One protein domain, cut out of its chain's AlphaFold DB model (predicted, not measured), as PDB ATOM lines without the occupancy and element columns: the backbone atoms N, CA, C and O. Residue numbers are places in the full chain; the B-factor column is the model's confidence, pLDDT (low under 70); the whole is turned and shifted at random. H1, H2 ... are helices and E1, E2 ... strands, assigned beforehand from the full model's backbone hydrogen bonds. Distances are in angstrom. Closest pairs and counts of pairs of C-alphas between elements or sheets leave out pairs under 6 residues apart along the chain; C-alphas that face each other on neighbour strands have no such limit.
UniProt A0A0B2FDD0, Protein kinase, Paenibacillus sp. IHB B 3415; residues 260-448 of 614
ATOM      1  N   LEU A 260     282.731 156.793 366.508       79.94
ATOM      2  CA  LEU A 260     282.402 157.834 365.534       79.94
ATOM      3  C   LEU A 260     282.508 159.190 366.217       79.94
ATOM      4  O   LEU A 260     282.469 159.249 367.436       79.94
ATOM      5  N   ILE A 261     282.598 160.287 365.474       81.25
ATOM      6  CA  ILE A 261     282.376 161.612 366.066       81.25
ATOM      7  C   ILE A 261     281.301 162.297 365.248       81.25
ATOM      8  O   ILE A 261     281.602 162.922 364.240       81.25
ATOM      9  N   SER A 262     280.050 162.155 365.687       81.62
ATOM     10  CA  SER A 262     278.855 162.548 364.927       81.62
ATOM     11  C   SER A 262     278.960 163.927 364.255       81.62
ATOM     12  O   SER A 262     278.897 163.966 363.028       81.62
ATOM     13  N   PRO A 263     279.248 165.042 364.966       83.31
ATOM     14  CA  PRO A 263     279.325 166.352 364.315       83.31
ATOM     15  C   PRO A 263     280.396 166.439 363.222       83.31
ATOM     16  O   PRO A 263     280.220 167.141 362.233       83.31
ATOM     17  N   ILE A 264     281.506 165.719 363.397       86.81
ATOM     18  CA  ILE A 264     282.614 165.689 362.441       86.81
ATOM     19  C   ILE A 264     282.260 164.800 361.246       86.81
ATOM     20  O   ILE A 264     282.571 165.152 360.116       86.81
ATOM     21  N   GLU A 265     281.592 163.670 361.474       84.44
ATOM     22  CA  GLU A 265     281.139 162.762 360.414       84.44
ATOM     23  C   GLU A 265     280.076 163.422 359.534       84.44
ATOM     24  O   GLU A 265     280.162 163.353 358.310       84.44
ATOM     25  N   GLU A 266     279.106 164.113 360.134       85.88
ATOM     26  CA  GLU A 266     278.117 164.880 359.375       85.88
ATOM     27  C   GLU A 266     278.776 166.015 358.584       85.88
ATOM     28  O   GLU A 266     278.509 166.172 357.392       85.88
ATOM     29  N   LEU A 267     279.747 166.717 359.179       88.25
ATOM     30  CA  LEU A 267     280.542 167.703 358.453       88.25
ATOM     31  C   LEU A 267     281.288 167.076 357.259       88.25
ATOM     32  O   LEU A 267     281.249 167.619 356.155       88.25
ATOM     33  N   GLN A 268     281.925 165.913 357.433       87.81
ATOM     34  CA  GLN A 268     282.581 165.190 356.336       87.81
ATOM     35  C   GLN A 268     281.588 164.808 355.226       87.81
ATOM     36  O   GLN A 268     281.931 164.910 354.046       87.81
ATOM     37  N   LYS A 269     280.360 164.398 355.571       85.06
ATOM     38  CA  LYS A 269     279.307 164.079 354.591       85.06
ATOM     39  C   LYS A 269     278.892 165.303 353.780       85.06
ATOM     40  O   LYS A 269     278.803 165.201 352.559       85.06
ATOM     41  N   VAL A 270     278.662 166.442 354.433       87.31
ATOM     42  CA  VAL A 270     278.293 167.696 353.754       87.31
ATOM     43  C   VAL A 270     279.417 168.151 352.818       87.31
ATOM     44  O   VAL A 270     279.160 168.468 351.658       87.31
ATOM     45  N   ILE A 271     280.676 168.069 353.262       86.44
ATOM     46  CA  ILE A 271     281.845 168.381 352.424       86.44
ATOM     47  C   ILE A 271     281.970 167.435 351.229       86.44
ATOM     48  O   ILE A 271     282.282 167.883 350.129       86.44
ATOM     49  N   ASN A 272     281.708 166.139 351.402       85.31
ATOM     50  CA  ASN A 272     281.728 165.198 350.281       85.31
ATOM     51  C   ASN A 272     280.650 165.520 349.241       85.31
ATOM     52  O   ASN A 272     280.945 165.451 348.054       85.31
ATOM     53  N   LYS A 273     279.450 165.937 349.665       84.06
ATOM     54  CA  LYS A 273     278.402 166.390 348.736       84.06
ATOM     55  C   LYS A 273     278.823 167.639 347.960       84.06
ATOM     56  O   LYS A 273     278.568 167.719 346.771       84.06
ATOM     57  N   LEU A 274     279.519 168.587 348.589       81.44
ATOM     58  CA  LEU A 274     280.046 169.766 347.884       81.44
ATOM     59  C   LEU A 274     281.101 169.423 346.819       81.44
ATOM     60  O   LEU A 274     281.338 170.223 345.921       81.44
ATOM     61  N   LEU A 275     281.746 168.256 346.911       80.38
ATOM     62  CA  LEU A 275     282.675 167.770 345.885       80.38
ATOM     63  C   LEU A 275     281.948 167.149 344.676       80.38
ATOM     64  O   LEU A 275     282.583 166.917 343.647       80.38
ATOM     65  N   GLU A 276     280.648 166.860 344.783       79.88
ATOM     66  CA  GLU A 276     279.842 166.298 343.697       79.88
ATOM     67  C   GLU A 276     279.359 167.402 342.742       79.88
ATOM     68  O   GLU A 276     278.895 168.468 343.149       79.88
ATOM     69  N   GLN A 277     279.457 167.154 341.434       69.19
ATOM     70  CA  GLN A 277     279.061 168.134 340.420       69.19
ATOM     71  C   GLN A 277     277.534 168.313 340.362       69.19
ATOM     72  O   GLN A 277     276.784 167.340 340.397       69.19
ATOM     73  N   GLY A 278     277.079 169.558 340.181       68.25
ATOM     74  CA  GLY A 278     275.667 169.877 339.920       68.25
ATOM     75  C   GLY A 278     274.796 170.094 341.162       68.25
ATOM     76  O   GLY A 278     273.579 170.209 341.025       68.25
ATOM     77  N   ILE A 279     275.390 170.175 342.357       69.81
ATOM     78  CA  ILE A 279     274.668 170.445 343.606       69.81
ATOM     79  C   ILE A 279     274.683 171.949 343.930       69.81
ATOM     80  O   ILE A 279     275.679 172.638 343.724       69.81
ATOM     81  N   SER A 280     273.558 172.474 344.432       74.06
ATOM     82  CA  SER A 280     273.471 173.856 344.923       74.06
ATOM     83  C   SER A 280     274.284 174.015 346.211       74.06
ATOM     84  O   SER A 280     274.010 173.353 347.213       74.06
ATOM     85  N   HIS A 281     275.276 174.906 346.181       74.19
ATOM     86  CA  HIS A 281     276.212 175.099 347.289       74.19
ATOM     87  C   HIS A 281     275.604 175.895 348.464       74.19
ATOM     88  O   HIS A 281     275.996 175.661 349.603       74.19
ATOM     89  N   ASP A 282     274.613 176.765 348.229       72.56
ATOM     90  CA  ASP A 282     274.106 177.704 349.250       72.56
ATOM     91  C   ASP A 282     273.472 176.997 350.458       72.56
ATOM     92  O   ASP A 282     273.742 177.340 351.609       72.56
ATOM     93  N   SER A 283     272.661 175.962 350.209       75.00
ATOM     94  CA  SER A 283     272.023 175.180 351.281       75.00
ATOM     95  C   SER A 283     273.029 174.369 352.106       75.00
ATOM     96  O   SER A 283     272.906 174.276 353.323       75.00
ATOM     97  N   LEU A 284     274.069 173.840 351.459       78.25
ATOM     98  CA  LEU A 284     275.078 172.995 352.097       78.25
ATOM     99  C   LEU A 284     276.055 173.797 352.963       78.25
ATOM    100  O   LEU A 284     276.616 173.256 353.912       78.25
ATOM    101  N   ILE A 285     276.265 175.083 352.674       78.69
ATOM    102  CA  ILE A 285     277.123 175.926 353.517       78.69
ATOM    103  C   ILE A 285     276.450 176.231 354.860       78.69
ATOM    104  O   ILE A 285     277.119 176.177 355.891       78.69
ATOM    105  N   LEU A 286     275.130 176.445 354.880       81.81
ATOM    106  CA  LEU A 286     274.378 176.560 356.136       81.81
ATOM    107  C   LEU A 286     274.513 175.288 356.992       81.81
ATOM    108  O   LEU A 286     274.710 175.384 358.208       81.81
ATOM    109  N   ASP A 287     274.490 174.112 356.359       84.25
ATOM    110  CA  ASP A 287     274.710 172.829 357.037       84.25
ATOM    111  C   ASP A 287     276.127 172.735 357.635       84.25
ATOM    112  O   ASP A 287     276.296 172.289 358.774       84.25
ATOM    113  N   ILE A 288     277.157 173.206 356.918       87.19
ATOM    114  CA  ILE A 288     278.528 173.276 357.451       87.19
ATOM    115  C   ILE A 288     278.564 174.129 358.717       87.19
ATOM    116  O   ILE A 288     279.041 173.655 359.752       87.19
ATOM    117  N   SER A 289     278.060 175.364 358.663       86.12
ATOM    118  CA  SER A 289     278.097 176.275 359.811       86.12
ATOM    119  C   SER A 289     277.358 175.691 361.020       86.12
ATOM    120  O   SER A 289     277.838 175.797 362.154       86.12
ATOM    121  N   TYR A 290     276.236 175.000 360.789       89.44
ATOM    122  CA  TYR A 290     275.508 174.269 361.827       89.44
ATOM    123  C   TYR A 290     276.374 173.186 362.494       89.44
ATOM    124  O   TYR A 290     276.468 173.130 363.727       89.44
ATOM    125  N   HIS A 291     277.062 172.352 361.710       89.25
ATOM    126  CA  HIS A 291     277.926 171.302 362.255       89.25
ATOM    127  C   HIS A 291     279.176 171.857 362.947       89.25
ATOM    128  O   HIS A 291     279.572 171.338 363.992       89.25
ATOM    129  N   ILE A 292     279.755 172.955 362.452       89.38
ATOM    130  CA  ILE A 292     280.852 173.665 363.127       89.38
ATOM    131  C   ILE A 292     280.406 174.171 364.501       89.38
ATOM    132  O   ILE A 292     281.136 174.021 365.485       89.38
ATOM    133  N   GLN A 293     279.190 174.707 364.614       88.50
ATOM    134  CA  GLN A 293     278.647 175.125 365.904       88.50
ATOM    135  C   GLN A 293     278.481 173.938 366.866       88.50
ATOM    136  O   GLN A 293     278.833 174.045 368.043       88.50
ATOM    137  N   LYS A 294     278.034 172.777 366.372       86.88
ATOM    138  CA  LYS A 294     277.959 171.538 367.170       86.88
ATOM    139  C   LYS A 294     279.333 171.047 367.630       86.88
ATOM    140  O   LYS A 294     279.467 170.585 368.763       86.88
ATOM    141  N   VAL A 295     280.360 171.176 366.790       86.38
ATOM    142  CA  VAL A 295     281.753 170.881 367.164       86.38
ATOM    143  C   VAL A 295     282.235 171.814 368.281       86.38
ATOM    144  O   VAL A 295     282.837 171.339 369.243       86.38
ATOM    145  N   LYS A 296     281.928 173.116 368.210       86.06
ATOM    146  CA  LYS A 296     282.251 174.071 369.287       86.06
ATOM    147  C   LYS A 296     281.561 173.692 370.596       86.06
ATOM    148  O   LYS A 296     282.203 173.653 371.638       86.06
ATOM    149  N   GLU A 297     280.267 173.369 370.543       83.56
ATOM    150  CA  GLU A 297     279.489 172.918 371.708       83.56
ATOM    151  C   GLU A 297     280.076 171.666 372.362       83.56
ATOM    152  O   GLU A 297     280.125 171.580 373.587       83.56
ATOM    153  N   LEU A 298     280.555 170.718 371.556       77.06
ATOM    154  CA  LEU A 298     281.165 169.479 372.033       77.06
ATOM    155  C   LEU A 298     282.421 169.717 372.890       77.06
ATOM    156  O   LEU A 298     282.745 168.876 373.727       77.06
ATOM    157  N   LEU A 299     283.107 170.844 372.685       76.69
ATOM    158  CA  LEU A 299     284.428 171.146 373.240       76.69
ATOM    159  C   LEU A 299     284.463 172.407 374.110       76.69
ATOM    160  O   LEU A 299     285.553 172.845 374.475       76.69
ATOM    161  N   LYS A 300     283.293 172.964 374.460       68.56
ATOM    162  CA  LYS A 300     283.149 174.203 375.250       68.56
ATOM    163  C   LYS A 300     283.990 174.230 376.531       68.56
ATOM    164  O   LYS A 300     284.453 175.296 376.912       68.56
ATOM    165  N   ASP A 301     284.224 173.071 377.141       57.53
ATOM    166  CA  ASP A 301     284.921 172.942 378.425       57.53
ATOM    167  C   ASP A 301     286.412 172.582 378.287       57.53
ATOM    168  O   ASP A 301     287.066 172.214 379.263       57.53
ATOM    169  N   SER A 302     286.969 172.642 377.073       57.59
ATOM    170  CA  SER A 302     288.380 172.342 376.820       57.59
ATOM    171  C   SER A 302     289.073 173.529 376.162       57.59
ATOM    172  O   SER A 302     288.759 173.862 375.023       57.59
ATOM    173  N   GLU A 303     290.054 174.137 376.840       62.03
ATOM    174  CA  GLU A 303     291.065 174.963 376.168       62.03
ATOM    175  C   GLU A 303     291.816 174.064 375.184       62.03
ATOM    176  O   GLU A 303     292.724 173.309 375.545       62.03
ATOM    177  N   ASN A 304     291.359 174.065 373.936       71.31
ATOM    178  CA  ASN A 304     291.766 173.077 372.962       71.31
ATOM    179  C   ASN A 304     292.416 173.757 371.767       71.31
ATOM    180  O   ASN A 304     291.752 174.116 370.802       71.31
ATOM    181  N   LYS A 305     293.749 173.832 371.803       80.81
ATOM    182  CA  LYS A 305     294.563 174.359 370.698       80.81
ATOM    183  C   LYS A 305     294.242 173.701 369.351       80.81
ATOM    184  O   LYS A 305     294.425 174.321 368.312       80.81
ATOM    185  N   VAL A 306     293.772 172.451 369.353       79.69
ATOM    186  CA  VAL A 306     293.365 171.751 368.127       79.69
ATOM    187  C   VAL A 306     292.064 172.332 367.565       79.69
ATOM    188  O   VAL A 306     291.937 172.468 366.351       79.69
ATOM    189  N   LEU A 307     291.109 172.697 368.427       83.94
ATOM    190  CA  LEU A 307     289.889 173.386 368.006       83.94
ATOM    191  C   LEU A 307     290.214 174.756 367.412       83.94
ATOM    192  O   LEU A 307     289.663 175.090 366.370       83.94
ATOM    193  N   ASP A 308     291.134 175.507 368.013       86.81
ATOM    194  CA  ASP A 308     291.520 176.829 367.505       86.81
ATOM    195  C   ASP A 308     292.118 176.747 366.093       86.81
ATOM    196  O   ASP A 308     291.725 177.505 365.205       86.81
ATOM    197  N   VAL A 309     293.017 175.781 365.860       88.81
ATOM    198  CA  VAL A 309     293.593 175.519 364.528       88.81
ATOM    199  C   VAL A 309     292.499 175.137 363.530       88.81
ATOM    200  O   VAL A 309     292.420 175.717 362.452       88.81
ATOM    201  N   PHE A 310     291.611 174.214 363.902       90.38
ATOM    202  CA  PHE A 310     290.523 173.777 363.030       90.38
ATOM    203  C   PHE A 310     289.541 174.909 362.683       90.38
ATOM    204  O   PHE A 310     289.105 175.030 361.539       90.38
ATOM    205  N   LEU A 311     289.201 175.766 363.649       90.12
ATOM    206  CA  LEU A 311     288.337 176.923 363.410       90.12
ATOM    207  C   LEU A 311     289.016 177.961 362.514       90.12
ATOM    208  O   LEU A 311     288.349 178.526 361.651       90.12
ATOM    209  N   SER A 312     290.324 178.179 362.671       90.38
ATOM    210  CA  SER A 312     291.098 179.015 361.748       90.38
ATOM    211  C   SER A 312     291.026 178.474 360.319       90.38
ATOM    212  O   SER A 312     290.741 179.233 359.394       90.38
ATOM    213  N   ASP A 313     291.216 177.166 360.131       91.44
ATOM    214  CA  ASP A 313     291.107 176.529 358.813       91.44
ATOM    215  C   ASP A 313     289.696 176.673 358.223       91.44
ATOM    216  O   ASP A 313     289.552 176.931 357.027       91.44
ATOM    217  N   TYR A 314     288.651 176.566 359.051       90.88
ATOM    218  CA  TYR A 314     287.265 176.790 358.631       90.88
ATOM    219  C   TYR A 314     287.017 178.226 358.148       90.88
ATOM    220  O   TYR A 314     286.446 178.412 357.076       90.88
ATOM    221  N   PHE A 315     287.468 179.245 358.883       89.62
ATOM    222  CA  PHE A 315     287.289 180.640 358.457       89.62
ATOM    223  C   PHE A 315     288.068 180.958 357.173       89.62
ATOM    224  O   PHE A 315     287.579 181.684 356.308       89.62
ATOM    225  N   MET A 316     289.258 180.372 357.014       88.56
ATOM    226  CA  MET A 316     290.035 180.472 355.775       88.56
ATOM    227  C   MET A 316     289.324 179.801 354.595       88.56
ATOM    228  O   MET A 316     289.344 180.334 353.486       88.56
ATOM    229  N   PHE A 317     288.703 178.642 354.828       89.44
ATOM    230  CA  PHE A 317     287.853 177.962 353.854       89.44
ATOM    231  C   PHE A 317     286.672 178.847 353.440       89.44
ATOM    232  O   PHE A 317     286.482 179.080 352.249       89.44
ATOM    233  N   GLU A 318     285.922 179.373 354.410       86.00
ATOM    234  CA  GLU A 318     284.716 180.171 354.182       86.00
ATOM    235  C   GLU A 318     285.032 181.424 353.350       86.00
ATOM    236  O   GLU A 318     284.406 181.644 352.317       86.00
ATOM    237  N   SER A 319     286.076 182.179 353.711       86.25
ATOM    238  CA  SER A 319     286.520 183.362 352.955       86.25
ATOM    239  C   SER A 319     286.904 183.028 351.507       86.25
ATOM    240  O   SER A 319     286.383 183.635 350.572       86.25
ATOM    241  N   LYS A 320     287.760 182.020 351.293       86.56
ATOM    242  CA  LYS A 320     288.260 181.679 349.948       86.56
ATOM    243  C   LYS A 320     287.202 181.047 349.047       86.56
ATOM    244  O   LYS A 320     287.284 181.183 347.829       86.56
ATOM    245  N   PHE A 321     286.241 180.322 349.616       83.19
ATOM    246  CA  PHE A 321     285.219 179.620 348.839       83.19
ATOM    247  C   PHE A 321     284.237 180.585 348.153       83.19
ATOM    248  O   PHE A 321     283.755 180.291 347.056       83.19
ATOM    249  N   PHE A 322     283.964 181.737 348.776       78.62
ATOM    250  CA  PHE A 322     283.053 182.761 348.252       78.62
ATOM    251  C   PHE A 322     283.730 183.841 347.396       78.62
ATOM    252  O   PHE A 322     283.039 184.503 346.626       78.62
ATOM    253  N   GLU A 323     285.049 184.026 347.498       76.81
ATOM    254  CA  GLU A 323     285.779 185.058 346.741       76.81
ATOM    255  C   GLU A 323     286.071 184.690 345.277       76.81
ATOM    256  O   GLU A 323     286.199 185.585 344.442       76.81
ATOM    257  N   ASP A 324     286.214 183.402 344.947       65.31
ATOM    258  CA  ASP A 324     286.736 182.969 343.643       65.31
ATOM    259  C   ASP A 324     285.710 182.162 342.842       65.31
ATOM    260  O   ASP A 324     285.270 181.109 343.289       65.31
ATOM    261  N   ASP A 325     285.358 182.606 341.633       66.94
ATOM    262  CA  ASP A 325     284.399 181.911 340.759       66.94
ATOM    263  C   ASP A 325     284.989 180.696 340.020       66.94
ATOM    264  O   ASP A 325     284.246 179.909 339.424       66.94
ATOM    265  N   SER A 326     286.310 180.485 340.066       80.56
ATOM    266  CA  SER A 326     286.941 179.339 339.407       80.56
ATOM    267  C   SER A 326     286.627 178.021 340.122       80.56
ATOM    268  O   SER A 326     287.002 177.804 341.278       80.56
ATOM    269  N   GLN A 327     286.015 177.080 339.394       76.31
ATOM    270  CA  GLN A 327     285.717 175.737 339.909       76.31
ATOM    271  C   GLN A 327     286.967 174.981 340.386       76.31
ATOM    272  O   GLN A 327     286.904 174.296 341.405       76.31
ATOM    273  N   GLU A 328     288.109 175.123 339.706       80.81
ATOM    274  CA  GLU A 328     289.355 174.443 340.101       80.81
ATOM    275  C   GLU A 328     289.870 174.920 341.463       80.81
ATOM    276  O   GLU A 328     290.353 174.118 342.268       80.81
ATOM    277  N   LYS A 329     289.736 176.219 341.753       82.25
ATOM    278  CA  LYS A 329     290.152 176.785 343.039       82.25
ATOM    279  C   LYS A 329     289.166 176.462 344.158       82.25
ATOM    280  O   LYS A 329     289.607 176.118 345.252       82.25
ATOM    281  N   LYS A 330     287.854 176.473 343.896       81.12
ATOM    282  CA  LYS A 330     286.863 175.984 344.877       81.12
ATOM    283  C   LYS A 330     287.127 174.524 345.250       81.12
ATOM    284  O   LYS A 330     287.093 174.169 346.428       81.12
ATOM    285  N   LEU A 331     287.461 173.690 344.263       83.00
ATOM    286  CA  LEU A 331     287.791 172.284 344.483       83.00
ATOM    287  C   LEU A 331     289.066 172.109 345.323       83.00
ATOM    288  O   LEU A 331     289.088 171.279 346.232       83.00
ATOM    289  N   SER A 332     290.119 172.891 345.061       86.81
ATOM    290  CA  SER A 332     291.364 172.806 345.837       86.81
ATOM    291  C   SER A 332     291.163 173.211 347.303       86.81
ATOM    292  O   SER A 332     291.635 172.505 348.196       86.81
ATOM    293  N   VAL A 333     290.382 174.268 347.550       87.69
ATOM    294  CA  VAL A 333     290.005 174.744 348.890       87.69
ATOM    295  C   VAL A 333     289.165 173.701 349.643       87.69
ATOM    296  O   VAL A 333     289.448 173.410 350.806       87.69
ATOM    297  N   LEU A 334     288.192 173.056 348.984       86.50
ATOM    298  CA  LEU A 334     287.409 171.962 349.581       86.50
ATOM    299  C   LEU A 334     288.281 170.759 349.965       86.50
ATOM    300  O   LEU A 334     288.105 170.176 351.038       86.50
ATOM    301  N   ILE A 335     289.232 170.378 349.106       88.19
ATOM    302  CA  ILE A 335     290.160 169.271 349.376       88.19
ATOM    303  C   ILE A 335     291.059 169.592 350.577       88.19
ATOM    304  O   ILE A 335     291.333 168.705 351.390       88.19
ATOM    305  N   GLU A 336     291.526 170.834 350.699       89.88
ATOM    306  CA  GLU A 336     292.333 171.284 351.835       89.88
ATOM    307  C   GLU A 336     291.527 171.253 353.140       89.88
ATOM    308  O   GLU A 336     291.958 170.625 354.112       89.88
ATOM    309  N   PHE A 337     290.311 171.802 353.141       90.81
ATOM    310  CA  PHE A 337     289.461 171.786 354.329       90.81
ATOM    311  C   PHE A 337     289.060 170.360 354.742       90.81
ATOM    312  O   PHE A 337     289.107 170.012 355.923       90.81
ATOM    313  N   LYS A 338     288.792 169.470 353.777       90.88
ATOM    314  CA  LYS A 338     288.558 168.040 354.042       90.88
ATOM    315  C   LYS A 338     289.722 167.386 354.794       90.88
ATOM    316  O   LYS A 338     289.485 166.567 355.683       90.88
ATOM    317  N   LYS A 339     290.974 167.744 354.476       90.19
ATOM    318  CA  LYS A 339     292.153 167.257 355.218       90.19
ATOM    319  C   LYS A 339     292.169 167.788 356.649       90.19
ATOM    320  O   LYS A 339     292.424 167.000 357.559       90.19
ATOM    321  N   SER A 340     291.866 169.073 356.845       91.44
ATOM    322  CA  SER A 340     291.767 169.677 358.182       91.44
ATOM    323  C   SER A 340     290.743 168.938 359.054       91.44
ATOM    324  O   SER A 340     291.062 168.528 360.170       91.44
ATOM    325  N   ILE A 341     289.567 168.608 358.502       90.25
ATOM    326  CA  ILE A 341     288.541 167.819 359.205       90.25
ATOM    327  C   ILE A 341     289.070 166.439 359.627       90.25
ATOM    328  O   ILE A 341     288.844 166.012 360.760       90.25
ATOM    329  N   SER A 342     289.801 165.735 358.757       87.62
ATOM    330  CA  SER A 342     290.373 164.420 359.088       87.62
ATOM    331  C   SER A 342     291.460 164.485 360.169       87.62
ATOM    332  O   SER A 342     291.544 163.593 361.022       87.62
ATOM    333  N   ILE A 343     292.281 165.540 360.172       88.56
ATOM    334  CA  ILE A 343     293.272 165.785 361.230       88.56
ATOM    335  C   ILE A 343     292.548 166.059 362.549       88.56
ATOM    336  O   ILE A 343     292.808 165.387 363.549       88.56
ATOM    337  N   PHE A 344     291.580 166.974 362.530       89.38
ATOM    338  CA  PHE A 344     290.781 167.334 363.694       89.38
ATOM    339  C   PHE A 344     290.073 166.114 364.300       89.38
ATOM    340  O   PHE A 344     290.185 165.865 365.500       89.38
ATOM    341  N   LYS A 345     289.447 165.272 363.468       87.25
ATOM    342  CA  LYS A 345     288.855 163.984 363.869       87.25
ATOM    343  C   LYS A 345     289.839 163.114 364.650       87.25
ATOM    344  O   LYS A 345     289.499 162.592 365.710       87.25
ATOM    345  N   THR A 346     291.060 162.966 364.138       85.12
ATOM    346  CA  THR A 346     292.101 162.125 364.746       85.12
ATOM    347  C   THR A 346     292.497 162.629 366.130       85.12
ATOM    348  O   THR A 346     292.644 161.836 367.058       85.12
ATOM    349  N   GLU A 347     292.631 163.942 366.294       85.12
ATOM    350  CA  GLU A 347     292.926 164.548 367.591       85.12
ATOM    351  C   GLU A 347     291.752 164.422 368.567       85.12
ATOM    352  O   GLU A 347     291.954 164.088 369.734       85.12
ATOM    353  N   MET A 348     290.515 164.586 368.097       82.69
ATOM    354  CA  MET A 348     289.327 164.419 368.937       82.69
ATOM    355  C   MET A 348     289.161 162.990 369.460       82.69
ATOM    356  O   MET A 348     288.744 162.799 370.601       82.69
ATOM    357  N   LEU A 349     289.549 161.978 368.680       82.12
ATOM    358  CA  LEU A 349     289.549 160.581 369.130       82.12
ATOM    359  C   LEU A 349     290.516 160.320 370.302       82.12
ATOM    360  O   LEU A 349     290.346 159.326 371.015       82.12
ATOM    361  N   LYS A 350     291.508 161.195 370.528       81.44
ATOM    362  CA  LYS A 350     292.413 161.125 371.690       81.44
ATOM    363  C   LYS A 350     291.771 161.675 372.963       81.44
ATOM    364  O   LYS A 350     292.205 161.320 374.058       81.44
ATOM    365  N   ILE A 351     290.744 162.516 372.838       82.12
ATOM    366  CA  ILE A 351     290.041 163.104 373.978       82.12
ATOM    367  C   ILE A 351     289.068 162.070 374.532       82.12
ATOM    368  O   ILE A 351     288.060 161.726 373.914       82.12
ATOM    369  N   GLU A 352     289.369 161.568 375.726       78.88
ATOM    370  CA  GLU A 352     288.644 160.451 376.327       78.88
ATOM    371  C   GLU A 352     287.148 160.751 376.534       78.88
ATOM    372  O   GLU A 352     286.312 159.890 376.263       78.88
ATOM    373  N   SER A 353     286.788 161.968 376.951       77.69
ATOM    374  CA  SER A 353     285.387 162.374 377.153       77.69
ATOM    375  C   SER A 353     284.582 162.394 375.847       77.69
ATOM    376  O   SER A 353     283.454 161.901 375.813       77.69
ATOM    377  N   VAL A 354     285.170 162.909 374.762       79.75
ATOM    378  CA  VAL A 354     284.560 162.935 373.421       79.75
ATOM    379  C   VAL A 354     284.409 161.520 372.884       79.75
ATOM    380  O   VAL A 354     283.325 161.136 372.446       79.75
ATOM    381  N   ARG A 355     285.474 160.719 372.981       81.56
ATOM    382  CA  ARG A 355     285.481 159.320 372.551       81.56
ATOM    383  C   ARG A 355     284.349 158.532 373.200       81.56
ATOM    384  O   ARG A 355     283.591 157.879 372.497       81.56
ATOM    385  N   HIS A 356     284.201 158.627 374.518       82.69
ATOM    386  CA  HIS A 356     283.166 157.898 375.253       82.69
ATOM    387  C   HIS A 356     281.742 158.388 374.978       82.69
ATOM    388  O   HIS A 356     280.791 157.640 375.194       82.69
ATOM    389  N   ARG A 357     281.576 159.630 374.513       83.25
ATOM    390  CA  ARG A 357     280.262 160.178 374.154       83.25
ATOM    391  C   ARG A 357     279.699 159.551 372.876       83.25
ATOM    392  O   ARG A 357     278.489 159.389 372.780       83.25
ATOM    393  N   TYR A 358     280.565 159.178 371.938       84.81
ATOM    394  CA  TYR A 358     280.176 158.667 370.617       84.81
ATOM    395  C   TYR A 358     280.718 157.263 370.305       84.81
ATOM    396  O   TYR A 358     280.664 156.784 369.172       84.81
ATOM    397  N   GLU A 359     281.258 156.589 371.314       88.56
ATOM    398  CA  GLU A 359     281.608 155.180 371.236       88.56
ATOM    399  C   GLU A 359     280.329 154.342 371.175       88.56
ATOM    400  O   GLU A 359     279.525 154.351 372.108       88.56
ATOM    401  N   MET A 360     280.163 153.569 370.103       91.56
ATOM    402  CA  MET A 360     279.155 152.520 370.069       91.56
ATOM    403  C   MET A 360     279.504 151.443 371.091       91.56
ATOM    404  O   MET A 360     280.645 150.974 371.195       91.56
ATOM    405  N   ILE A 361     278.491 151.031 371.843       93.44
ATOM    406  CA  ILE A 361     278.651 150.126 372.972       93.44
ATOM    407  C   ILE A 361     278.257 148.723 372.527       93.44
ATOM    408  O   ILE A 361     277.082 148.459 372.287       93.44
ATOM    409  N   ALA A 362     279.234 147.823 372.406       94.88
ATOM    410  CA  ALA A 362     278.970 146.421 372.091       94.88
ATOM    411  C   ALA A 362     278.276 145.713 373.261       94.88
ATOM    412  O   ALA A 362     278.771 145.742 374.387       94.88
ATOM    413  N   LEU A 363     277.143 145.081 372.971       94.81
ATOM    414  CA  LEU A 363     276.274 144.403 373.931       94.81
ATOM    415  C   LEU A 363     276.500 142.891 373.927       94.81
ATOM    416  O   LEU A 363     276.658 142.287 374.978       94.81
ATOM    417  N   GLU A 364     276.559 142.291 372.739       93.88
ATOM    418  CA  GLU A 364     276.768 140.851 372.552       93.88
ATOM    419  C   GLU A 364     277.361 140.565 371.163       93.88
ATOM    420  O   GLU A 364     277.098 141.298 370.204       93.88
ATOM    421  N   GLU A 365     278.164 139.504 371.032       93.88
ATOM    422  CA  GLU A 365     278.541 138.946 369.725       93.88
ATOM    423  C   GLU A 365     277.377 138.084 369.218       93.88
ATOM    424  O   GLU A 365     277.040 137.069 369.819       93.88
ATOM    425  N   ILE A 366     276.752 138.491 368.110       92.81
ATOM    426  CA  ILE A 366     275.591 137.800 367.518       92.81
ATOM    427  C   ILE A 366     275.962 136.946 366.304       92.81
ATOM    428  O   ILE A 366     275.145 136.171 365.809       92.81
ATOM    429  N   GLY A 367     277.193 137.077 365.809       86.25
ATOM    430  CA  GLY A 367     277.694 136.282 364.698       86.25
ATOM    431  C   GLY A 367     279.207 136.378 364.545       86.25
ATOM    432  O   GLY A 367     279.807 137.427 364.765       86.25
ATOM    433  N   SER A 368     279.818 135.284 364.101       83.75
ATOM    434  CA  SER A 368     281.245 135.205 363.792       83.75
ATOM    435  C   SER A 368     281.409 134.557 362.423       83.75
ATOM    436  O   SER A 368     280.964 133.431 362.205       83.75
ATOM    437  N   GLY A 369     282.016 135.280 361.488       75.00
ATOM    438  CA  GLY A 369     282.336 134.796 360.149       75.00
ATOM    439  C   GLY A 369     283.822 134.475 359.995       75.00
ATOM    440  O   GLY A 369     284.601 134.478 360.947       75.00
ATOM    441  N   TYR A 370     284.243 134.228 358.753       71.62
ATOM    442  CA  TYR A 370     285.641 133.902 358.452       71.62
ATOM    443  C   TYR A 370     286.593 135.099 358.649       71.62
ATOM    444  O   TYR A 370     287.721 134.926 359.115       71.62
ATOM    445  N   PHE A 371     286.145 136.305 358.280       78.62
ATOM    446  CA  PHE A 371     286.964 137.526 358.273       78.62
ATOM    447  C   PHE A 371     286.401 138.674 359.122       78.62
ATOM    448  O   PHE A 371     287.113 139.645 359.371       78.62
ATOM    449  N   ALA A 372     285.163 138.566 359.599       87.38
ATOM    450  CA  ALA A 372     284.500 139.596 360.388       87.38
ATOM    451  C   ALA A 372     283.644 138.975 361.495       87.38
ATOM    452  O   ALA A 372     283.238 137.815 361.403       87.38
ATOM    453  N   ARG A 373     283.338 139.776 362.510       90.81
ATOM    454  CA  ARG A 373     282.345 139.491 363.548       90.81
ATOM    455  C   ARG A 373     281.174 140.441 363.418       90.81
ATOM    456  O   ARG A 373     281.311 141.509 362.830       90.81
ATOM    457  N   VAL A 374     280.036 140.063 363.971       93.44
ATOM    458  CA  VAL A 374     278.850 140.903 364.058       93.44
ATOM    459  C   VAL A 374     278.473 141.028 365.523       93.44
ATOM    460  O   VAL A 374     278.257 140.028 366.206       93.44
ATOM    461  N   TYR A 375     278.383 142.265 365.992       95.56
ATOM    462  CA  TYR A 375     277.968 142.597 367.346       95.56
ATOM    463  C   TYR A 375     276.596 143.254 367.322       95.56
ATOM    464  O   TYR A 375     276.317 144.077 366.449       95.56
ATOM    465  N   LYS A 376     275.764 142.953 368.313       96.25
ATOM    466  CA  LYS A 376     274.679 143.854 368.692       96.25
ATOM    467  C   LYS A 376     275.309 145.030 369.421       96.25
ATOM    468  O   LYS A 376     276.057 144.835 370.382       96.25
ATOM    469  N   VAL A 377     275.046 146.239 368.957       96.00
ATOM    470  CA  VAL A 377     275.632 147.462 369.506       96.00
ATOM    471  C   VAL A 377     274.542 148.459 369.842       96.00
ATOM    472  O   VAL A 377     273.511 148.501 369.179       96.00
ATOM    473  N   PHE A 378     274.784 149.282 370.850       95.19
ATOM    474  CA  PHE A 378     274.014 150.489 371.088       95.19
ATOM    475  C   PHE A 378     274.739 151.686 370.475       95.19
ATOM    476  O   PHE A 378     275.922 151.913 370.747       95.19
ATOM    477  N   ASP A 379     274.021 152.434 369.649       93.62
ATOM    478  CA  ASP A 379     274.474 153.678 369.049       93.62
ATOM    479  C   ASP A 379     274.022 154.862 369.923       93.62
ATOM    480  O   ASP A 379     272.820 155.142 369.976       93.62
ATOM    481  N   PRO A 380     274.951 155.559 370.608       89.81
ATOM    482  CA  PRO A 380     274.605 156.649 371.520       89.81
ATOM    483  C   PRO A 380     274.048 157.891 370.819       89.81
ATOM    484  O   PRO A 380     273.399 158.704 371.465       89.81
ATOM    485  N   GLU A 381     274.295 158.057 369.520       86.44
ATOM    486  CA  GLU A 381     273.771 159.187 368.751       86.44
ATOM    487  C   GLU A 381     272.327 158.932 368.319       86.44
ATOM    488  O   GLU A 381     271.480 159.814 368.416       86.44
ATOM    489  N   LEU A 382     272.041 157.715 367.850       88.62
ATOM    490  CA  LEU A 382     270.699 157.345 367.399       88.62
ATOM    491  C   LEU A 382     269.783 156.899 368.544       88.62
ATOM    492  O   LEU A 382     268.592 156.715 368.305       88.62
ATOM    493  N   ASN A 383     270.339 156.683 369.743       90.12
ATOM    494  CA  ASN A 383     269.685 156.032 370.881       90.12
ATOM    495  C   ASN A 383     269.000 154.716 370.465       90.12
ATOM    496  O   ASN A 383     267.829 154.472 370.756       90.12
ATOM    497  N   LYS A 384     269.711 153.895 369.679       92.75
ATOM    498  CA  LYS A 384     269.164 152.683 369.049       92.75
ATOM    499  C   LYS A 384     270.120 151.511 369.133       92.75
ATOM    500  O   LYS A 384     271.337 151.661 369.071       92.75
ATOM    501  N   ILE A 385     269.533 150.322 369.193       95.06
ATOM    502  CA  ILE A 385     270.259 149.065 369.067       95.06
ATOM    503  C   ILE A 385     270.359 148.689 367.587       95.06
ATOM    504  O   ILE A 385     269.355 148.644 366.876       95.06
ATOM    505  N   LEU A 386     271.572 148.388 367.134       96.00
ATOM    506  CA  LEU A 386     271.909 148.035 365.758       96.00
ATOM    507  C   LEU A 386     272.742 146.748 365.717       96.00
ATOM    508  O   LEU A 386     273.265 146.291 366.734       96.00
ATOM    509  N   ALA A 387     272.907 146.185 364.523       96.88
ATOM    510  CA  ALA A 387     273.965 145.221 364.249       96.88
ATOM    511  C   ALA A 387     275.187 145.956 363.681       96.88
ATOM    512  O   ALA A 387     275.046 146.826 362.824       96.88
ATOM    513  N   CYS A 388     276.387 145.602 364.129       95.88
ATOM    514  CA  CYS A 388     277.647 146.163 363.653       95.88
ATOM    515  C   CYS A 388     278.577 145.046 363.191       95.88
ATOM    516  O   CYS A 388     279.010 144.222 364.001       95.88
ATOM    517  N   LYS A 389     278.884 145.015 361.893       94.38
ATOM    518  CA  LYS A 389     279.858 144.084 361.317       94.38
ATOM    519  C   LYS A 389     281.240 144.710 361.433       94.38
ATOM    520  O   LYS A 389     281.463 145.794 360.907       94.38
ATOM    521  N   VAL A 390     282.160 144.022 362.097       93.06
ATOM    522  CA  VAL A 390     283.518 144.479 362.408       93.06
ATOM    523  C   VAL A 390     284.522 143.518 361.780       93.06
ATOM    524  O   VAL A 390     284.504 142.318 362.059       93.06
ATOM    525  N   LEU A 391     285.407 144.032 360.932       90.19
ATOM    526  CA  LEU A 391     286.504 143.271 360.341       90.19
ATOM    527  C   LEU A 391     287.516 142.874 361.424       90.19
ATOM    528  O   LEU A 391     287.858 143.677 362.295       90.19
ATOM    529  N   PHE A 392     288.043 141.653 361.349       86.94
ATOM    530  CA  PHE A 392     289.149 141.263 362.220       86.94
ATOM    531  C   PHE A 392     290.376 142.168 362.017       86.94
ATOM    532  O   PHE A 392     290.667 142.573 360.888       86.94
ATOM    533  N   PRO A 393     291.150 142.459 363.079       84.06
ATOM    534  CA  PRO A 393     292.383 143.222 362.929       84.06
ATOM    535  C   PRO A 393     293.370 142.465 362.035       84.06
ATOM    536  O   PRO A 393     293.397 141.232 362.024       84.06
ATOM    537  N   ARG A 394     294.246 143.191 361.328       83.19
ATOM    538  CA  ARG A 394     295.257 142.588 360.434       83.19
ATOM    539  C   ARG A 394     296.069 141.468 361.106       83.19
ATOM    540  O   ARG A 394     296.344 140.446 360.483       83.19
ATOM    541  N   SER A 395     296.390 141.627 362.391       80.12
ATOM    542  CA  SER A 395     297.107 140.634 363.202       80.12
ATOM    543  C   SER A 395     296.394 139.280 363.296       80.12
ATOM    544  O   SER A 395     297.068 138.252 363.329       80.12
ATOM    545  N   HIS A 396     295.060 139.254 363.285       80.50
ATOM    546  CA  HIS A 396     294.273 138.023 363.356       80.50
ATOM    547  C   HIS A 396     294.513 137.123 362.139       80.50
ATOM    548  O   HIS A 396     294.700 135.920 362.295       80.50
ATOM    549  N   PHE A 397     294.561 137.688 360.927       74.62
ATOM    550  CA  PHE A 397     294.786 136.908 359.705       74.62
ATOM    551  C   PHE A 397     296.191 136.311 359.662       74.62
ATOM    552  O   PHE A 397     296.350 135.122 359.379       74.62
ATOM    553  N   LYS A 398     297.190 137.107 360.053       75.56
ATOM    554  CA  LYS A 398     298.575 136.651 360.148       75.56
ATOM    555  C   LYS A 398     298.734 135.517 361.165       75.56
ATOM    556  O   LYS A 398     299.370 134.518 360.857       75.56
ATOM    557  N   GLN A 399     298.129 135.641 362.348       75.75
ATOM    558  CA  GLN A 399     298.229 134.632 363.411       75.75
ATOM    559  C   GLN A 399     297.431 133.358 363.110       75.75
ATOM    560  O   GLN A 399     297.915 132.258 363.359       75.75
ATOM    561  N   ARG A 400     296.204 133.492 362.598       71.00
ATOM    562  CA  ARG A 400     295.279 132.363 362.431       71.00
ATOM    563  C   ARG A 400     295.475 131.610 361.119       71.00
ATOM    564  O   ARG A 400     295.216 130.412 361.066       71.00
ATOM    565  N   TYR A 401     295.887 132.311 360.067       66.62
ATOM    566  CA  TYR A 401     295.919 131.769 358.711       66.62
ATOM    567  C   TYR A 401     297.275 131.933 358.012       66.62
ATOM    568  O   TYR A 401     297.445 131.367 356.937       66.62
ATOM    569  N   GLY A 402     298.227 132.680 358.587       65.69
ATOM    570  CA  GLY A 402     299.551 132.894 357.989       65.69
ATOM    571  C   GLY A 402     299.534 133.710 356.691       65.69
ATOM    572  O   GLY A 402     300.487 133.638 355.925       65.69
ATOM    573  N   ILE A 403     298.453 134.453 356.428       69.75
ATOM    574  CA  ILE A 403     298.237 135.220 355.190       69.75
ATOM    575  C   ILE A 403     298.037 136.706 355.477       69.75
ATOM    576  O   ILE A 403     297.615 137.094 356.571       69.75
ATOM    577  N   GLU A 404     298.310 137.527 354.463       74.06
ATOM    578  CA  GLU A 404     298.076 138.968 354.501       74.06
ATOM    579  C   GLU A 404     296.577 139.304 354.489       74.06
ATOM    580  O   GLU A 404     295.755 138.631 353.865       74.06
ATOM    581  N   ALA A 405     296.210 140.367 355.203       75.88
ATOM    582  CA  ALA A 405     294.815 140.763 355.417       75.88
ATOM    583  C   ALA A 405     294.191 141.527 354.234       75.88
ATOM    584  O   ALA A 405     292.988 141.798 354.247       75.88
ATOM    585  N   ASP A 406     294.993 141.910 353.237       81.12
ATOM    586  CA  ASP A 406     294.594 142.872 352.205       81.12
ATOM    587  C   ASP A 406     293.432 142.373 351.340       81.12
ATOM    588  O   ASP A 406     292.529 143.148 351.028       81.12
ATOM    589  N   GLU A 407     293.366 141.072 351.042       76.69
ATOM    590  CA  GLU A 407     292.233 140.492 350.314       76.69
ATOM    591  C   GLU A 407     290.909 140.663 351.085       76.69
ATOM    592  O   GLU A 407     289.891 141.052 350.512       76.69
ATOM    593  N   TYR A 408     290.908 140.430 352.402       78.94
ATOM    594  CA  TYR A 408     289.707 140.560 353.238       78.94
ATOM    595  C   TYR A 408     289.309 142.016 353.458       78.94
ATOM    596  O   TYR A 408     288.120 142.334 353.486       78.94
ATOM    597  N   ILE A 409     290.296 142.906 353.552       83.12
ATOM    598  CA  ILE A 409     290.075 144.350 353.552       83.12
ATOM    599  C   ILE A 409     289.384 144.781 352.254       83.12
ATOM    600  O   ILE A 409     288.395 145.513 352.306       83.12
ATOM    601  N   LEU A 410     289.864 144.315 351.098       81.50
ATOM    602  CA  LEU A 410     289.256 144.623 349.803       81.50
ATOM    603  C   LEU A 410     287.825 144.083 349.707       81.50
ATOM    604  O   LEU A 410     286.944 144.803 349.242       81.50
ATOM    605  N   ARG A 411     287.564 142.865 350.200       81.69
ATOM    606  CA  ARG A 411     286.206 142.290 350.268       81.69
ATOM    607  C   ARG A 411     285.268 143.130 351.135       81.69
ATOM    608  O   ARG A 411     284.161 143.435 350.704       81.69
ATOM    609  N   PHE A 412     285.723 143.555 352.312       87.12
ATOM    610  CA  PHE A 412     284.937 144.401 353.211       87.12
ATOM    611  C   PHE A 412     284.639 145.772 352.590       87.12
ATOM    612  O   PHE A 412     283.493 146.216 352.575       87.12
ATOM    613  N   LYS A 413     285.652 146.431 352.008       86.50
ATOM    614  CA  LYS A 413     285.477 147.716 351.312       86.50
ATOM    615  C   LYS A 413     284.538 147.596 350.111       86.50
ATOM    616  O   LYS A 413     283.740 148.496 349.873       86.50
ATOM    617  N   ARG A 414     284.608 146.483 349.373       84.94
ATOM    618  CA  ARG A 414     283.696 146.189 348.262       84.94
ATOM    619  C   ARG A 414     282.256 146.030 348.739       84.94
ATOM    620  O   ARG A 414     281.367 146.600 348.120       84.94
ATOM    621  N   GLU A 415     282.030 145.268 349.808       90.50
ATOM    622  CA  GLU A 415     280.702 145.092 350.407       90.50
ATOM    623  C   GLU A 415     280.097 146.441 350.801       90.50
ATOM    624  O   GLU A 415     278.987 146.751 350.378       90.50
ATOM    625  N   VAL A 416     280.862 147.263 351.525       91.06
ATOM    626  CA  VAL A 416     280.456 148.623 351.897       91.06
ATOM    627  C   VAL A 416     280.064 149.428 350.659       91.06
ATOM    628  O   VAL A 416     278.931 149.887 350.588       91.06
ATOM    629  N   ARG A 417     280.954 149.531 349.660       90.06
ATOM    630  CA  ARG A 417     280.709 150.309 348.434       90.06
ATOM    631  C   ARG A 417     279.439 149.862 347.711       90.06
ATOM    632  O   ARG A 417     278.609 150.685 347.338       90.06
ATOM    633  N   LEU A 418     279.268 148.549 347.537       90.31
ATOM    634  CA  LEU A 418     278.089 147.988 346.879       90.31
ATOM    635  C   LEU A 418     276.805 148.387 347.608       90.31
ATOM    636  O   LEU A 418     275.858 148.821 346.958       90.31
ATOM    637  N   LEU A 419     276.778 148.245 348.933       92.69
ATOM    638  CA  LEU A 419     275.598 148.520 349.753       92.69
ATOM    639  C   LEU A 419     275.263 150.013 349.857       92.69
ATOM    640  O   LEU A 419     274.097 150.357 350.011       92.69
ATOM    641  N   THR A 420     276.255 150.900 349.776       88.94
ATOM    642  CA  THR A 420     276.046 152.341 349.980       88.94
ATOM    643  C   THR A 420     275.783 153.091 348.680       88.94
ATOM    644  O   THR A 420     274.962 154.009 348.651       88.94
ATOM    645  N   GLU A 421     276.452 152.706 347.595       87.69
ATOM    646  CA  GLU A 421     276.428 153.461 346.335       87.69
ATOM    647  C   GLU A 421     275.573 152.781 345.267       87.69
ATOM    648  O   GLU A 421     274.888 153.451 344.496       87.69
ATOM    649  N   GLU A 422     275.577 151.447 345.219       89.38
ATOM    650  CA  GLU A 422     275.149 150.739 344.015       89.38
ATOM    651  C   GLU A 422     273.898 149.849 344.201       89.38
ATOM    652  O   GLU A 422     273.273 149.440 343.214       89.38
ATOM    653  N   LEU A 423     273.528 149.508 345.439       92.94
ATOM    654  CA  LEU A 423     272.433 148.588 345.763       92.94
ATOM    655  C   LEU A 423     271.394 149.259 346.669       92.94
ATOM    656  O   LEU A 423     271.609 149.420 347.862       92.94
ATOM    657  N   LYS A 424     270.230 149.602 346.107       94.44
ATOM    658  CA  LYS A 424     269.096 150.183 346.835       94.44
ATOM    659  C   LYS A 424     267.833 149.392 346.518       94.44
ATOM    660  O   LYS A 424     267.198 149.595 345.486       94.44
ATOM    661  N   HIS A 425     267.490 148.451 347.393       97.12
ATOM    662  CA  HIS A 425     266.318 147.596 347.230       97.12
ATOM    663  C   HIS A 425     265.765 147.162 348.589       97.12
ATOM    664  O   HIS A 425     266.530 146.837 349.492       97.12
ATOM    665  N   LYS A 426     264.434 147.072 348.724       96.38
ATOM    666  CA  LYS A 426     263.771 146.716 349.994       96.38
ATOM    667  C   LYS A 426     264.240 145.375 350.581       96.38
ATOM    668  O   LYS A 426     264.294 145.242 351.799       96.38
ATOM    669  N   ASN A 427     264.612 144.424 349.714       97.94
ATOM    670  CA  ASN A 427     265.091 143.086 350.083       97.94
ATOM    671  C   ASN A 427     266.623 142.937 350.087       97.94
ATOM    672  O   ASN A 427     267.134 141.822 350.033       97.94
ATOM    673  N   ILE A 428     267.362 144.043 350.145       97.31
ATOM    674  CA  ILE A 428     268.808 144.076 350.398       97.31
ATOM    675  C   ILE A 428     269.029 144.842 351.705       97.31
ATOM    676  O   ILE A 428     268.273 145.763 352.023       97.31
ATOM    677  N   VAL A 429     270.003 144.412 352.505       95.75
ATOM    678  CA  VAL A 429     270.338 145.076 353.767       95.75
ATOM    679  C   VAL A 429     270.829 146.500 353.512       95.75
ATOM    680  O   VAL A 429     271.533 146.756 352.541       95.75
ATOM    681  N   GLU A 430     270.451 147.426 354.382       92.31
ATOM    682  CA  GLU A 430     270.883 148.818 354.300       92.31
ATOM    683  C   GLU A 430     271.991 149.083 355.319       92.31
ATOM    684  O   GLU A 430     271.934 148.604 356.456       92.31
ATOM    685  N   VAL A 431     272.995 149.852 354.904       92.38
ATOM    686  CA  VAL A 431     274.084 150.304 355.768       92.38
ATOM    687  C   VAL A 431     273.747 151.686 356.315       92.38
ATOM    688  O   VAL A 431     273.410 152.587 355.556       92.38
ATOM    689  N   SER A 432     273.860 151.854 357.632       88.56
ATOM    690  CA  SER A 432     273.563 153.116 358.315       88.56
ATOM    691  C   SER A 432     274.817 153.961 358.543       88.56
ATOM    692  O   SER A 432     274.871 155.118 358.127       88.56
ATOM    693  N   LYS A 433     275.842 153.394 359.188       90.19
ATOM    694  CA  LYS A 433     277.124 154.063 359.450       90.19
ATOM    695  C   LYS A 433     278.280 153.181 359.026       90.19
ATOM    696  O   LYS A 433     278.157 151.960 358.981       90.19
ATOM    697  N   ILE A 434     279.410 153.808 358.726       89.81
ATOM    698  CA  ILE A 434     280.559 153.139 358.129       89.81
ATOM    699  C   ILE A 434     281.840 153.727 358.702       89.81
ATOM    700  O   ILE A 434     281.944 154.936 358.890       89.81
ATOM    701  N   HIS A 435     282.839 152.879 358.893       88.44
ATOM    702  CA  HIS A 435     284.200 153.282 359.187       88.44
ATOM    703  C   HIS A 435     285.165 152.342 358.470       88.44
ATOM    704  O   HIS A 435     285.274 151.160 358.791       88.44
ATOM    705  N   VAL A 436     285.857 152.869 357.463       84.81
ATOM    706  CA  VAL A 436     286.803 152.122 356.608       84.81
ATOM    707  C   VAL A 436     288.183 152.790 356.553       84.81
ATOM    708  O   VAL A 436     288.968 152.558 355.628       84.81
ATOM    709  N   GLU A 437     288.473 153.621 357.554       76.75
ATOM    710  CA  GLU A 437     289.734 154.334 357.757       76.75
ATOM    711  C   GLU A 437     290.509 153.722 358.939       76.75
ATOM    712  O   GLU A 437     289.945 153.050 359.799       76.75
ATOM    713  N   GLY A 438     291.830 153.914 358.985       76.31
ATOM    714  CA  GLY A 438     292.650 153.445 360.107       76.31
ATOM    715  C   GLY A 438     292.792 151.918 360.200       76.31
ATOM    716  O   GLY A 438     293.120 151.254 359.217       76.31
ATOM    717  N   SER A 439     292.637 151.368 361.409       71.75
ATOM    718  CA  SER A 439     292.973 149.969 361.733       71.75
ATOM    719  C   SER A 439     291.777 149.063 362.046       71.75
ATOM    720  O   SER A 439     291.941 147.842 362.053       71.75
ATOM    721  N   LEU A 440     290.595 149.630 362.299       84.62
ATOM    722  CA  LEU A 440     289.406 148.901 362.737       84.62
ATOM    723  C   LEU A 440     288.246 149.207 361.793       84.62
ATOM    724  O   LEU A 440     287.627 150.255 361.916       84.62
ATOM    725  N   PHE A 441     287.940 148.303 360.860       90.25
ATOM    726  CA  PHE A 441     286.870 148.546 359.890       90.25
ATOM    727  C   PHE A 441     285.553 147.982 360.379       90.25
ATOM    728  O   PHE A 441     285.499 146.841 360.839       90.25
ATOM    729  N   TRP A 442     284.492 148.764 360.254       93.69
ATOM    730  CA  TRP A 442     283.162 148.326 360.627       93.69
ATOM    731  C   TRP A 442     282.077 149.086 359.863       93.69
ATOM    732  O   TRP A 442     282.312 150.156 359.305       93.69
ATOM    733  N   PHE A 443     280.877 148.522 359.822       94.44
ATOM    734  CA  PHE A 443     279.672 149.236 359.410       94.44
ATOM    735  C   PHE A 443     278.474 148.752 360.224       94.44
ATOM    736  O   PHE A 443     278.474 147.625 360.731       94.44
ATOM    737  N   THR A 444     277.453 149.594 360.350       95.50
ATOM    738  CA  THR A 444     276.215 149.273 361.060       95.50
ATOM    739  C   THR A 444     275.049 149.065 360.108       95.50
ATOM    740  O   THR A 444     274.995 149.638 359.021       95.50
ATOM    741  N   MET A 445     274.095 148.250 360.540       95.88
ATOM    742  CA  MET A 445     272.841 147.971 359.851       95.88
ATOM    743  C   MET A 445     271.720 147.757 360.879       95.88
ATOM    744  O   MET A 445     272.011 147.450 362.043       95.88
ATOM    745  N   PRO A 446     270.440 147.887 360.488       95.81
ATOM    746  CA  PRO A 446     269.326 147.541 361.363       95.81
ATOM    747  C   PRO A 446     269.456 146.108 361.896       95.81
ATOM    748  O   PRO A 446     269.717 145.176 361.127       95.81
ATOM    749  N   LEU A 447     269.270 145.930 363.208       96.19
ATOM    750  CA  LEU A 447     269.313 144.616 363.845       96.19
ATOM    751  C   LEU A 447     268.129 143.765 363.366       96.19
ATOM    752  O   LEU A 447     266.979 144.161 363.524       96.19
ATOM    753  N   ALA A 448     268.417 142.605 362.781       96.75
ATOM    754  CA  ALA A 448     267.395 141.649 362.369       96.75
ATOM    755  C   ALA A 448     266.859 140.858 363.570       96.75
ATOM    756  O   ALA A 448     267.622 140.537 364.484       96.75
TER     757      ALA A 448
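AT A GLANCE: This is residues 260 to 448 of the 614 residues of the protein "Protein kinase" of Paenibacillus sp. IHB B 3415 (UniProt A0A0B2FDD0). A strongly twisted sheet of four strands, with H7 over one face, makes one lobe, and a bundle of four helices, H1 to H4, makes the other. The short helix H5 lies at the joint and leads straight into E1, while H6 lies beyond the sheet, near H7. The printed part has 189 residues, in the order H1 H2 H3 H4 H5 E1 E2 E3 H6 H7 E4; the sheet's order is E1 E2 E3 E4, all antiparallel, and the class is mixed, helices and strands. The whole is compact, with a radius of gyration of the C-alphas of 18.7 A and spans of 54 by 40 by 35 A.

IN THESE COORDINATES: The sheet holds E1, residues 359 to 368, 21.3 A long; E2, 372 to 379, 19.3 A; E3, 384 to 391, 21.6 A; and E4, 442 to 446, which ends at C-alpha 446 (269.326, 147.541, 361.363). E1 bends by 76 degrees at residue 364 and E2 by 64 degrees at residue 376. H7 is residues 406 to 422, 22.5 A, and H6 is residues 394 to 401. H5 is residues 352 to 358. H1, residues 262 to 274, 18.5 A, begins at C-alpha 262 (278.855, 162.548, 364.927). H2 is residues 281 to 298, 25.9 A; H3 is 305 to 323, 27.7 A; H4 is 327 to 348, 31.4 A.

HOW THE PARTS SIT: E1, E2 and E3 form a meander, each strand the antiparallel neighbour of the one before. N 363 and O 376 of E1 and E2 are 2.8 A apart, N 375 and O 388 of E2 and E3 2.9 A, and N 387 and O 445 of E3 and E4 2.9 A, each within hydrogen-bond range. H7 is on the sheet, in two layers, at a height of 10.5 A; it lies over E4 and, only just, with 3 C-alphas, over E3. The closest C-alphas of H7 and E3 are those of Phe 412 and Leu 391, 7.4 A. H1 to H4 form an up and down bundle, each helix running against the one before. H1 and H2, a helical hairpin, touch at Pro 263 and His 291, their closest C-alphas, 5.5 A. H3 and H4, another, touch at Phe 321 and Lys 330, 5.6 A. H1 and H4 touch at a shallow tilt of 14 degrees, with C-alphas 264 and 345 closest, 6.6 A. Every O i to N i+4 pair is within hydrogen-bond range in H1, H4, H5, H6 and H7; H2 has 13 of 14 and H3 14 of 15.

THE WHOLE: The C-alphas of Glu 323 and Arg 400 are farthest apart, 55.8 A. The printed part has no cut. The link from H7 to E4 is long, 19 residues. Residues 323 to 328 and 421 to 427 stand free. The mean pLDDT of the printed part is 84.9; residues 277 to 279, 300 to 303, 324 to 325 and 401 to 403 are under 70.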